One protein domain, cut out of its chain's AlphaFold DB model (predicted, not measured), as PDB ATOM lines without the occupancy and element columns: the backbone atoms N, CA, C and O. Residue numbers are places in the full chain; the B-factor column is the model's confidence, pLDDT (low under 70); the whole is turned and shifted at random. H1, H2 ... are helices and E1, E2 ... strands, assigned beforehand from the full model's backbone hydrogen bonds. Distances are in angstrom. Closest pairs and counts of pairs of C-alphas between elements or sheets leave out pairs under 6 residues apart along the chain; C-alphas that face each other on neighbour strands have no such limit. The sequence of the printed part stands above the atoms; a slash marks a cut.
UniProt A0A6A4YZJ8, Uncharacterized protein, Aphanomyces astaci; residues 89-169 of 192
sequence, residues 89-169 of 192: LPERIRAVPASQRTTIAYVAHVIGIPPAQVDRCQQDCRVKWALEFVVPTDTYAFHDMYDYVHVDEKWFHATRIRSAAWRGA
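What this domain is: This is residues 89 to 169 of the 192 residues of an uncharacterized protein of Aphanomyces astaci (UniProt A0A6A4YZJ8). One long helix, H3, has two short helices, H1 and H2, packed crosswise on its first part. Beyond the far end of H3 a long loop, residues 133 to 147, leads out and folds back through the short strand E1 and the helical turn H4. The printed part has 81 residues, in the order H1, H2, H3, E1, H4; the class is mostly helix, with under half of the residues, 40, in named elements. It is loose, with a radius of gyration of the C-alphas of 15.0 A, and only just elongated, spanning 44 by 29 by 18 A.

How they stand to each other: H3, residues 115 to 132, touches H2, residues 104 to 111, with residues 115 to 119 alone, about perpendicular at 76 degrees; the closest C-alphas, of Ala 108 and Pro 115, are 5.0 A apart. H3 touches H1, residues 89 to 95, with residues 118 to 122 alone, about perpendicular at 88 degrees; the closest C-alphas, of Pro 90 and Cys 121, are 7.0 A apart. H1 and H2 only just touch, with 3 pairs of C-alphas within 8 A, the closest those of Arg 92 and Ile 111 at 6.8 A. H4, residues 152 to 155, and H3 are near each other. E1, residues 148 to 150, pairs with no named strand and is only just apart from H3, at 8.1 A between closest C-alphas. Every O i to N i+4 pair is within hydrogen-bond range in H1, H2 and H3; H4 is too short for one.

Where its parts are: H3 measures 26.3 A from C-alpha 115 at (212.204, 239.482, 217.881) to C-alpha 132 at (234.269, 244.349, 231.265). H1, 10.0 A, begins at C-alpha 89 (218.051, 249.168, 220.079). H2 measures 10.4 A, E1 6.3 A and H4 5.8 A.

The domain as a whole: The farthest C-alphas, of Asp 138 and Arg 160, are 45.3 A apart. The printed part has no cut; the link H3 to E1 is long. Mean pLDDT of the printed part is 72.4, with residues 136, 138, 146 and 148 to 169 under 70.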
ATOM      1  N   LEU A  89     218.769 250.326 219.550       83.25
ATOM      2  CA  LEU A  89     218.051 249.168 220.079       83.25
ATOM      3  C   LEU A  89     218.192 248.981 221.605       83.25
ATOM      4  O   LEU A  89     217.172 248.735 222.251       83.25
ATOM      5  N   PRO A  90     219.381 249.151 222.219       81.25
ATOM      6  CA  PRO A  90     219.521 249.063 223.672       81.25
ATOM      7  C   PRO A  90     218.705 250.125 224.416       81.25
ATOM      8  O   PRO A  90     218.103 249.835 225.446       81.25
ATOM      9  N   GLU A  91     218.657 251.349 223.891       83.88
ATOM     10  CA  GLU A  91     217.935 252.470 224.503       83.88
ATOM     11  C   GLU A  91     216.424 252.248 224.436       83.88
ATOM     12  O   GLU A  91     215.722 252.425 225.428       83.88
ATOM     13  N   ARG A  92     215.929 251.743 223.303       86.06
ATOM     14  CA  ARG A  92     214.513 251.395 223.127       86.06
ATOM     15  C   ARG A  92     214.069 250.263 224.040       86.06
ATOM     16  O   ARG A  92     212.979 250.331 224.598       86.06
ATOM     17  N   ILE A  93     214.917 249.252 224.241       84.25
ATOM     18  CA  ILE A  93     214.649 248.185 225.216       84.25
ATOM     19  C   ILE A  93     214.607 248.770 226.633       84.25
ATOM     20  O   ILE A  93     213.707 248.435 227.400       84.25
ATOM     21  N   ARG A  94     215.525 249.687 226.971       81.50
ATOM     22  CA  ARG A  94     215.562 250.353 228.284       81.50
ATOM     23  C   ARG A  94     214.372 251.282 228.543       81.50
ATOM     24  O   ARG A  94     213.958 251.403 229.691       81.50
ATOM     25  N   ALA A  95     213.800 251.886 227.508       85.12
ATOM     26  CA  ALA A  95     212.619 252.736 227.632       85.12
ATOM     27  C   ALA A  95     211.347 251.953 228.009       85.12
ATOM     28  O   ALA A  95     210.450 252.505 228.643       85.12
ATOM     29  N   VAL A  96     211.259 250.662 227.658       81.38
ATOM     30  CA  VAL A  96     210.132 249.811 228.071       81.38
ATOM     31  C   VAL A  96     210.214 249.578 229.584       81.38
ATOM     32  O   VAL A  96     211.256 249.109 230.048       81.38
ATOM     33  N   PRO A  97     209.153 249.836 230.368       80.75
ATOM     34  CA  PRO A  97     209.154 249.575 231.805       80.75
ATOM     35  C   PRO A  97     209.524 248.122 232.124       80.75
ATOM     36  O   PRO A  97     209.054 247.200 231.458       80.75
ATOM     37  N   ALA A  98     210.325 247.896 233.170       72.38
ATOM     38  CA  ALA A  98     210.762 246.554 233.575       72.38
ATOM     39  C   ALA A  98     209.588 245.579 233.787       72.38
ATOM     40  O   ALA A  98     209.660 244.420 233.387       72.38
ATOM     41  N   SER A  99     208.465 246.070 234.322       71.50
ATOM     42  CA  SER A  99     207.227 245.300 234.522       71.50
ATOM     43  C   SER A  99     206.614 244.756 233.226       71.50
ATOM     44  O   SER A  99     205.883 243.768 233.263       71.50
ATOM     45  N   GLN A 100     206.914 245.385 232.090       72.88
ATOM     46  CA  GLN A 100     206.383 245.051 230.772       72.88
ATOM     47  C   GLN A 100     207.376 244.249 229.917       72.88
ATOM     48  O   GLN A 100     206.990 243.727 228.873       72.88
ATOM     49  N   ARG A 101     208.636 244.068 230.346       76.88
ATOM     50  CA  ARG A 101     209.642 243.259 229.626       76.88
ATOM     51  C   ARG A 101     209.451 241.759 229.865       76.88
ATOM     52  O   ARG A 101     210.326 241.074 230.379       76.88
ATOM     53  N   THR A 102     208.266 241.262 229.521       76.88
ATOM     54  CA  THR A 102     207.828 239.902 229.862       76.88
ATOM     55  C   THR A 102     208.394 238.831 228.952       76.88
ATOM     56  O   THR A 102     208.809 237.809 229.459       76.88
ATOM     57  N   THR A 103     208.390 239.028 227.632       80.56
ATOM     58  CA  THR A 103     208.939 238.094 226.633       80.56
ATOM     59  C   THR A 103     209.618 238.885 225.521       80.56
ATOM     60  O   THR A 103     209.237 240.028 225.249       80.56
ATOM     61  N   ILE A 104     210.633 238.295 224.878       84.56
ATOM     62  CA  ILE A 104     211.352 238.956 223.775       84.56
ATOM     63  C   ILE A 104     210.358 239.335 222.672       84.56
ATOM     64  O   ILE A 104     210.441 240.424 222.115       84.56
ATOM     65  N   ALA A 105     209.366 238.476 222.416       85.81
ATOM     66  CA  ALA A 105     208.285 238.730 221.468       85.81
ATOM     67  C   ALA A 105     207.419 239.943 221.852       85.81
ATOM     68  O   ALA A 105     207.111 240.763 220.989       85.81
ATOM     69  N   TYR A 106     207.058 240.097 223.129       86.88
ATOM     70  CA  TYR A 106     206.272 241.248 223.580       86.88
ATOM     71  C   TYR A 106     207.066 242.553 223.474       86.88
ATOM     72  O   TYR A 106     206.572 243.539 222.934       86.88
ATOM     73  N   VAL A 107     208.325 242.555 223.918       86.00
ATOM     74  CA  VAL A 107     209.195 243.732 223.790       86.00
ATOM     75  C   VAL A 107     209.416 244.091 222.323       86.00
ATOM     76  O   VAL A 107     209.326 245.255 221.949       86.00
ATOM     77  N   ALA A 108     209.616 243.092 221.467       89.88
ATOM     78  CA  ALA A 108     209.699 243.260 220.023       89.88
ATOM     79  C   ALA A 108     208.430 243.889 219.423       89.88
ATOM     80  O   ALA A 108     208.540 244.794 218.598       89.88
ATOM     81  N   HIS A 109     207.246 243.466 219.876       90.31
ATOM     82  CA  HIS A 109     205.964 244.043 219.467       90.31
ATOM     83  C   HIS A 109     205.835 245.514 219.887       90.31
ATOM     84  O   HIS A 109     205.517 246.357 219.056       90.31
ATOM     85  N   VAL A 110     206.138 245.839 221.150       89.56
ATOM     86  CA  VAL A 110     206.086 247.219 221.676       89.56
ATOM     87  C   VAL A 110     207.060 248.139 220.938       89.56
ATOM     88  O   VAL A 110     206.742 249.288 220.650       89.56
ATOM     89  N   ILE A 111     208.247 247.631 220.609       88.88
ATOM     90  CA  ILE A 111     209.299 248.397 219.938       88.88
ATOM     91  C   ILE A 111     209.093 248.437 218.410       88.88
ATOM     92  O   ILE A 111     209.644 249.318 217.750       88.88
ATOM     93  N   GLY A 112     208.316 247.518 217.831       89.75
ATOM     94  CA  GLY A 112     208.071 247.427 216.388       89.75
ATOM     95  C   GLY A 112     209.246 246.851 215.588       89.75
ATOM     96  O   GLY A 112     209.506 247.276 214.464       89.75
ATOM     97  N   ILE A 113     210.005 245.912 216.160       89.94
ATOM     98  CA  ILE A 113     211.172 245.283 215.512       89.94
ATOM     99  C   ILE A 113     211.017 243.759 215.551       89.94
ATOM    100  O   ILE A 113     210.464 243.241 216.512       89.94
ATOM    101  N   PRO A 114     211.544 242.997 214.573       90.44
ATOM    102  CA  PRO A 114     211.542 241.542 214.657       90.44
ATOM    103  C   PRO A 114     212.242 241.014 215.927       90.44
ATOM    104  O   PRO A 114     213.353 241.460 216.233       90.44
ATOM    105  N   PRO A 115     211.678 240.001 216.612       87.75
ATOM    106  CA  PRO A 115     212.204 239.482 217.881       87.75
ATOM    107  C   PRO A 115     213.651 238.987 217.787       87.75
ATOM    108  O   PRO A 115     214.440 239.212 218.697       87.75
ATOM    109  N   ALA A 116     214.052 238.431 216.641       87.56
ATOM    110  CA  ALA A 116     215.429 237.999 216.397       87.56
ATOM    111  C   ALA A 116     216.467 239.142 216.442       87.56
ATOM    112  O   ALA A 116     217.663 238.890 216.552       87.56
ATOM    113  N   GLN A 117     216.055 240.403 216.274       86.56
ATOM    114  CA  GLN A 117     216.961 241.547 216.432       86.56
ATOM    115  C   GLN A 117     217.123 241.927 217.900       86.56
ATOM    116  O   GLN A 117     218.235 242.243 218.312       86.56
ATOM    117  N   VAL A 118     216.028 241.886 218.663       85.62
ATOM    118  CA  VAL A 118     216.024 242.158 220.106       85.62
ATOM    119  C   VAL A 118     216.902 241.131 220.819       85.62
ATOM    120  O   VAL A 118     217.823 241.523 221.526       85.62
ATOM    121  N   ASP A 119     216.720 239.846 220.512       84.56
ATOM    122  CA  ASP A 119     217.528 238.747 221.058       84.56
ATOM    123  C   ASP A 119     219.030 238.911 220.751       84.56
ATOM    124  O   ASP A 119     219.868 238.905 221.653       84.56
ATOM    125  N   ARG A 120     219.390 239.184 219.487       84.69
ATOM    126  CA  ARG A 120     220.791 239.467 219.116       84.69
ATOM    127  C   ARG A 120     221.380 240.648 219.884       84.69
ATOM    128  O   ARG A 120     222.512 240.572 220.346       84.69
ATOM    129  N   CYS A 121     220.620 241.733 220.024       83.69
ATOM    130  CA  CYS A 121     221.069 242.911 220.761       83.69
ATOM    131  C   CYS A 121     221.362 242.585 222.228       83.69
ATOM    132  O   CYS A 121     222.330 243.092 222.789       83.69
ATOM    133  N   GLN A 122     220.546 241.734 222.845       79.69
ATOM    134  CA  GLN A 122     220.734 241.313 224.231       79.69
ATOM    135  C   GLN A 122     221.957 240.415 224.389       79.69
ATOM    136  O   GLN A 122     222.761 240.634 225.294       79.69
ATOM    137  N   GLN A 123     222.160 239.466 223.473       81.50
ATOM    138  CA  GLN A 123     223.373 238.644 223.439       81.50
ATOM    139  C   GLN A 123     224.636 239.512 223.322       81.50
ATOM    140  O   GLN A 123     225.575 239.334 224.095       81.50
ATOM    141  N   ASP A 124     224.634 240.514 222.437       82.38
ATOM    142  CA  ASP A 124     225.750 241.457 222.295       82.38
ATOM    143  C   ASP A 124     225.989 242.274 223.577       82.38
ATOM    144  O   ASP A 124     227.137 242.530 223.950       82.38
ATOM    145  N   CYS A 125     224.922 242.689 224.270       79.19
ATOM    146  CA  CYS A 125     225.029 243.406 225.543       79.19
ATOM    147  C   CYS A 125     225.623 242.520 226.650       79.19
ATOM    148  O   CYS A 125     226.471 242.995 227.405       79.19
ATOM    149  N   ARG A 126     225.244 241.236 226.704       78.12
ATOM    150  CA  ARG A 126     225.792 240.249 227.651       78.12
ATOM    151  C   ARG A 126     227.280 240.020 227.426       78.12
ATOM    152  O   ARG A 126     228.055 240.076 228.374       78.12
ATOM    153  N   VAL A 127     227.691 239.824 226.172       83.06
ATOM    154  CA  VAL A 127     229.107 239.634 225.824       83.06
ATOM    155  C   VAL A 127     229.921 240.874 226.176       83.06
ATOM    156  O   VAL A 127     230.972 240.752 226.796       83.06
ATOM    157  N   LYS A 128     229.434 242.074 225.835       83.75
ATOM    158  CA  LYS A 128     230.109 243.325 226.213       83.75
ATOM    159  C   LYS A 128     230.274 243.455 227.721       83.75
ATOM    160  O   LYS A 128     231.347 243.834 228.161       83.75
ATOM    161  N   TRP A 129     229.238 243.123 228.485       80.50
ATOM    162  CA  TRP A 129     229.300 243.164 229.940       80.50
ATOM    163  C   TRP A 129     230.312 242.163 230.497       80.50
ATOM    164  O   TRP A 129     231.166 242.552 231.276       80.50
ATOM    165  N   ALA A 130     230.288 240.906 230.049       81.19
ATOM    166  CA  ALA A 130     231.256 239.900 230.487       81.19
ATOM    167  C   ALA A 130     232.706 240.303 230.158       81.19
ATOM    168  O   ALA A 130     233.611 240.056 230.949       81.19
ATOM    169  N   LEU A 131     232.925 240.972 229.017       82.94
ATOM    170  CA  LEU A 131     234.235 241.502 228.634       82.94
ATOM    171  C   LEU A 131     234.740 242.612 229.570       82.94
ATOM    172  O   LEU A 131     235.953 242.767 229.678       82.94
ATOM    173  N   GLU A 132     233.862 243.352 230.257       81.88
ATOM    174  CA  GLU A 132     234.269 244.349 231.265       81.88
ATOM    175  C   GLU A 132     234.983 243.691 232.463       81.88
ATOM    176  O   GLU A 132     235.789 244.346 233.117       81.88
ATOM    177  N   PHE A 133     234.747 242.399 232.720       78.06
ATOM    178  CA  PHE A 133     235.367 241.649 233.824       78.06
ATOM    179  C   PHE A 133     236.634 240.894 233.422       78.06
ATOM    180  O   PHE A 133     237.229 240.216 234.260       78.06
ATOM    181  N   VAL A 134     237.051 240.976 232.157       83.38
ATOM    182  CA  VAL A 134     238.274 240.321 231.691       83.38
ATOM    183  C   VAL A 134     239.462 241.229 231.981       83.38
ATOM    184  O   VAL A 134     239.581 242.317 231.415       83.38
ATOM    185  N   VAL A 135     240.375 240.765 232.835       74.31
ATOM    186  CA  VAL A 135     241.604 241.493 233.154       74.31
ATOM    187  C   VAL A 135     242.490 241.547 231.900       74.31
ATOM    188  O   VAL A 135     242.759 240.502 231.297       74.31
ATOM    189  N   PRO A 136     243.002 242.726 231.497       69.12
ATOM    190  CA  PRO A 136     243.868 242.883 230.326       69.12
ATOM    191  C   PRO A 136     245.315 242.418 230.600       69.12
ATOM    192  O   PRO A 136     246.277 243.137 230.335       69.12
ATOM    193  N   THR A 137     245.483 241.217 231.151       70.00
ATOM    194  CA  THR A 137     246.775 240.547 231.377       70.00
ATOM    195  C   THR A 137     246.907 239.356 230.424       70.00
ATOM    196  O   THR A 137     245.908 238.866 229.904       70.00
ATOM    197  N   ASP A 138     248.129 238.863 230.192       63.16
ATOM    198  CA  ASP A 138     248.422 237.751 229.264       63.16
ATOM    199  C   ASP A 138     247.619 236.462 229.534       63.16
ATOM    200  O   ASP A 138     247.483 235.619 228.647       63.16
ATOM    201  N   THR A 139     247.055 236.313 230.733       75.19
ATOM    202  CA  THR A 139     246.255 235.158 231.151       75.19
ATOM    203  C   THR A 139     244.754 235.290 230.872       75.19
ATOM    204  O   THR A 139     244.056 234.289 231.000       75.19
ATOM    205  N   TYR A 140     244.250 236.475 230.488       72.69
ATOM    206  CA  TYR A 140     242.812 236.760 230.303       72.69
ATOM    207  C   TYR A 140     241.930 236.192 231.433       72.69
ATOM    208  O   TYR A 140     240.905 235.556 231.182       72.69
ATOM    209  N   ALA A 141     242.345 236.383 232.687       77.88
ATOM    210  CA  ALA A 141     241.563 235.938 233.835       77.88
ATOM    211  C   ALA A 141     240.301 236.804 233.999       77.88
ATOM    212  O   ALA A 141     240.347 238.020 233.804       77.88
ATOM    213  N   PHE A 142     239.184 236.182 234.372       76.69
ATOM    214  CA  PHE A 142     237.982 236.901 234.792       76.69
ATOM    215  C   PHE A 142     238.137 237.351 236.249       76.69
ATOM    216  O   PHE A 142     238.704 236.623 237.066       76.69
ATOM    217  N   HIS A 143     237.622 238.536 236.579       75.06
ATOM    218  CA  HIS A 143     237.377 238.914 237.969       75.06
ATOM    219  C   HIS A 143     236.389 237.947 238.625       75.06
ATOM    220  O   HIS A 143     235.606 237.289 237.941       75.06
ATOM    221  N   ASP A 144     236.421 237.871 239.955       71.94
ATOM    222  CA  ASP A 144     235.430 237.100 240.689       71.94
ATOM    223  C   ASP A 144     234.022 237.678 240.440       71.94
ATOM    224  O   ASP A 144     233.792 238.879 240.601       71.94
ATOM    225  N   MET A 145     233.107 236.835 239.956       70.12
ATOM    226  CA  MET A 145     231.768 237.220 239.496       70.12
ATOM    227  C   MET A 145     230.651 236.704 240.414       70.12
ATOM    228  O   MET A 145     229.480 236.885 240.076       70.12
ATOM    229  N   TYR A 146     230.972 236.076 241.556       68.88
ATOM    230  CA  TYR A 146     229.955 235.507 242.456       68.88
ATOM    231  C   TYR A 146     228.972 236.550 243.020       68.88
ATOM    232  O   TYR A 146     227.845 236.192 243.366       68.88
ATOM    233  N   ASP A 147     229.343 237.833 243.000       70.75
ATOM    234  CA  ASP A 147     228.535 238.938 243.533       70.75
ATOM    235  C   ASP A 147     227.649 239.620 242.481       70.75
ATOM    236  O   ASP A 147     226.934 240.576 242.788       70.75
ATOM    237  N   TYR A 148     227.676 239.165 241.226       65.19
ATOM    238  CA  TYR A 148     226.934 239.801 240.139       65.19
ATOM    239  C   TYR A 148     225.856 238.879 239.583       65.19
ATOM    240  O   TYR A 148     226.133 237.822 239.019       65.19
ATOM    241  N   VAL A 149     224.604 239.336 239.637       63.00
ATOM    242  CA  VAL A 149     223.516 238.727 238.867       63.00
ATOM    243  C   VAL A 149     223.214 239.611 237.669       63.00
ATOM    244  O   VAL A 149     222.817 240.767 237.809       63.00
ATOM    245  N   HIS A 150     223.377 239.051 236.468       61.81
ATOM    246  CA  HIS A 150     222.914 239.703 235.251       61.81
ATOM    247  C   HIS A 150     221.390 239.580 235.181       61.81
ATOM    248  O   HIS A 150     220.834 238.531 234.851       61.81
ATOM    249  N   VAL A 151     220.704 240.659 235.544       55.84
ATOM    250  CA  VAL A 151     219.257 240.654 235.777       55.84
ATOM    251  C   VAL A 151     218.460 240.373 234.481       55.84
ATOM    252  O   VAL A 151     217.357 239.827 234.537       55.84
ATOM    253  N   ASP A 152     219.046 240.633 233.305       52.69
ATOM    254  CA  ASP A 152     218.409 240.480 231.983       52.69
ATOM    255  C   ASP A 152     218.136 239.011 231.572       52.69
ATOM    256  O   ASP A 152     217.239 238.746 230.773       52.69
ATOM    257  N   GLU A 153     218.834 238.021 232.150       51.03
ATOM    258  CA  GLU A 153     218.699 236.600 231.758       51.03
ATOM    259  C   GLU A 153     217.425 235.914 232.276       51.03
ATOM    260  O   GLU A 153     217.018 234.881 231.743       51.03
ATOM    261  N   LYS A 154     216.768 236.467 233.304       46.00
ATOM    262  CA  LYS A 154     215.604 235.820 233.945       46.00
ATOM    263  C   LYS A 154     214.271 236.528 233.731       46.00
ATOM    264  O   LYS A 154     213.244 235.971 234.113       46.00
ATOM    265  N   TRP A 155     214.252 237.716 233.132       50.31
ATOM    266  CA  TRP A 155     213.025 238.516 233.013       50.31
ATOM    267  C   TRP A 155     212.084 238.016 231.923       50.31
ATOM    268  O   TRP A 155     210.876 237.945 232.143       50.31
ATOM    269  N   PHE A 156     212.637 237.566 230.797       50.44
ATOM    270  CA  PHE A 156     211.853 237.246 229.604       50.44
ATOM    271  C   PHE A 156     211.050 235.936 229.674       50.44
ATOM    272  O   PHE A 156     210.283 235.632 228.762       50.44
ATOM    273  N   HIS A 157     211.203 235.171 230.758       50.72
ATOM    274  CA  HIS A 157     210.438 233.950 231.028       50.72
ATOM    275  C   HIS A 157     210.133 233.765 232.526       50.72
ATOM    276  O   HIS A 157     209.866 232.649 232.979       50.72
ATOM    277  N   ALA A 158     210.172 234.840 233.326       49.72
ATOM    278  CA  ALA A 158     209.784 234.756 234.730       49.72
ATOM    279  C   ALA A 158     208.296 234.390 234.836       49.72
ATOM    280  O   ALA A 158     207.418 235.128 234.388       49.72
ATOM    281  N   THR A 159     207.993 233.254 235.465       50.03
ATOM    282  CA  THR A 159     206.613 232.897 235.805       50.03
ATOM    283  C   THR A 159     206.010 233.950 236.738       50.03
ATOM    284  O   THR A 159     206.703 234.566 237.550       50.03
ATOM    285  N   ARG A 160     204.688 234.149 236.642       48.22
ATOM    286  CA  ARG A 160     203.909 235.204 237.327       48.22
ATOM    287  C   ARG A 160     204.133 235.299 238.850       48.22
ATOM    288  O   ARG A 160     203.875 236.341 239.443       48.22
ATOM    289  N   ILE A 161     204.613 234.216 239.464       46.84
ATOM    290  CA  ILE A 161     204.940 234.099 240.892       46.84
ATOM    291  C   ILE A 161     206.280 234.787 241.218       46.84
ATOM    292  O   ILE A 161     206.388 235.470 242.231       46.84
ATOM    293  N   ARG A 162     207.289 234.683 240.340       46.22
ATOM    294  CA  ARG A 162     208.616 235.293 240.543       46.22
ATOM    295  C   ARG A 162     208.660 236.771 240.176       46.22
ATOM    296  O   ARG A 162     209.463 237.492 240.748       46.22
ATOM    297  N   SER A 163     207.788 237.249 239.286       48.53
ATOM    298  CA  SER A 163     207.733 238.672 238.920       48.53
ATOM    299  C   SER A 163     207.226 239.578 240.050       48.53
ATOM    300  O   SER A 163     207.433 240.783 239.992       48.53
ATOM    301  N   ALA A 164     206.591 239.023 241.092       46.84
ATOM    302  CA  ALA A 164     206.090 239.775 242.243       46.84
ATOM    303  C   ALA A 164     207.188 240.311 243.167       46.84
ATOM    304  O   ALA A 164     207.080 241.447 243.620       46.84
ATOM    305  N   ALA A 165     208.252 239.535 243.381       47.06
ATOM    306  CA  ALA A 165     209.367 239.911 244.252       47.06
ATOM    307  C   ALA A 165     210.155 241.133 243.737       47.06
ATOM    308  O   ALA A 165     210.808 241.817 244.512       47.06
ATOM    309  N   TRP A 166     210.056 241.439 242.438       46.41
ATOM    310  CA  TRP A 166     210.851 242.475 241.769       46.41
ATOM    311  C   TRP A 166     210.047 243.732 241.392       46.41
ATOM    312  O   TRP A 166     210.609 244.683 240.857       46.41
ATOM    313  N   ARG A 167     208.735 243.777 241.690       41.56
ATOM    314  CA  ARG A 167     207.848 244.927 241.398       41.56
ATOM    315  C   ARG A 167     208.107 246.173 242.262       41.56
ATOM    316  O   ARG A 167     207.460 247.189 242.034       41.56
ATOM    317  N   GLY A 168     209.022 246.098 243.229       41.00
ATOM    318  CA  GLY A 168     209.399 247.209 244.112       41.00
ATOM    319  C   GLY A 168     210.707 247.918 243.748       41.00
ATOM    320  O   GLY A 168     211.104 248.830 244.466       41.00
ATOM    321  N   ALA A 169     211.401 247.516 242.677       44.03
ATOM    322  CA  ALA A 169     212.649 248.169 242.281       44.03
ATOM    323  C   ALA A 169     212.357 249.538 241.628       44.03
ATOM    324  O   ALA A 169     211.547 249.596 240.696       44.03
TER     325      ALA A 169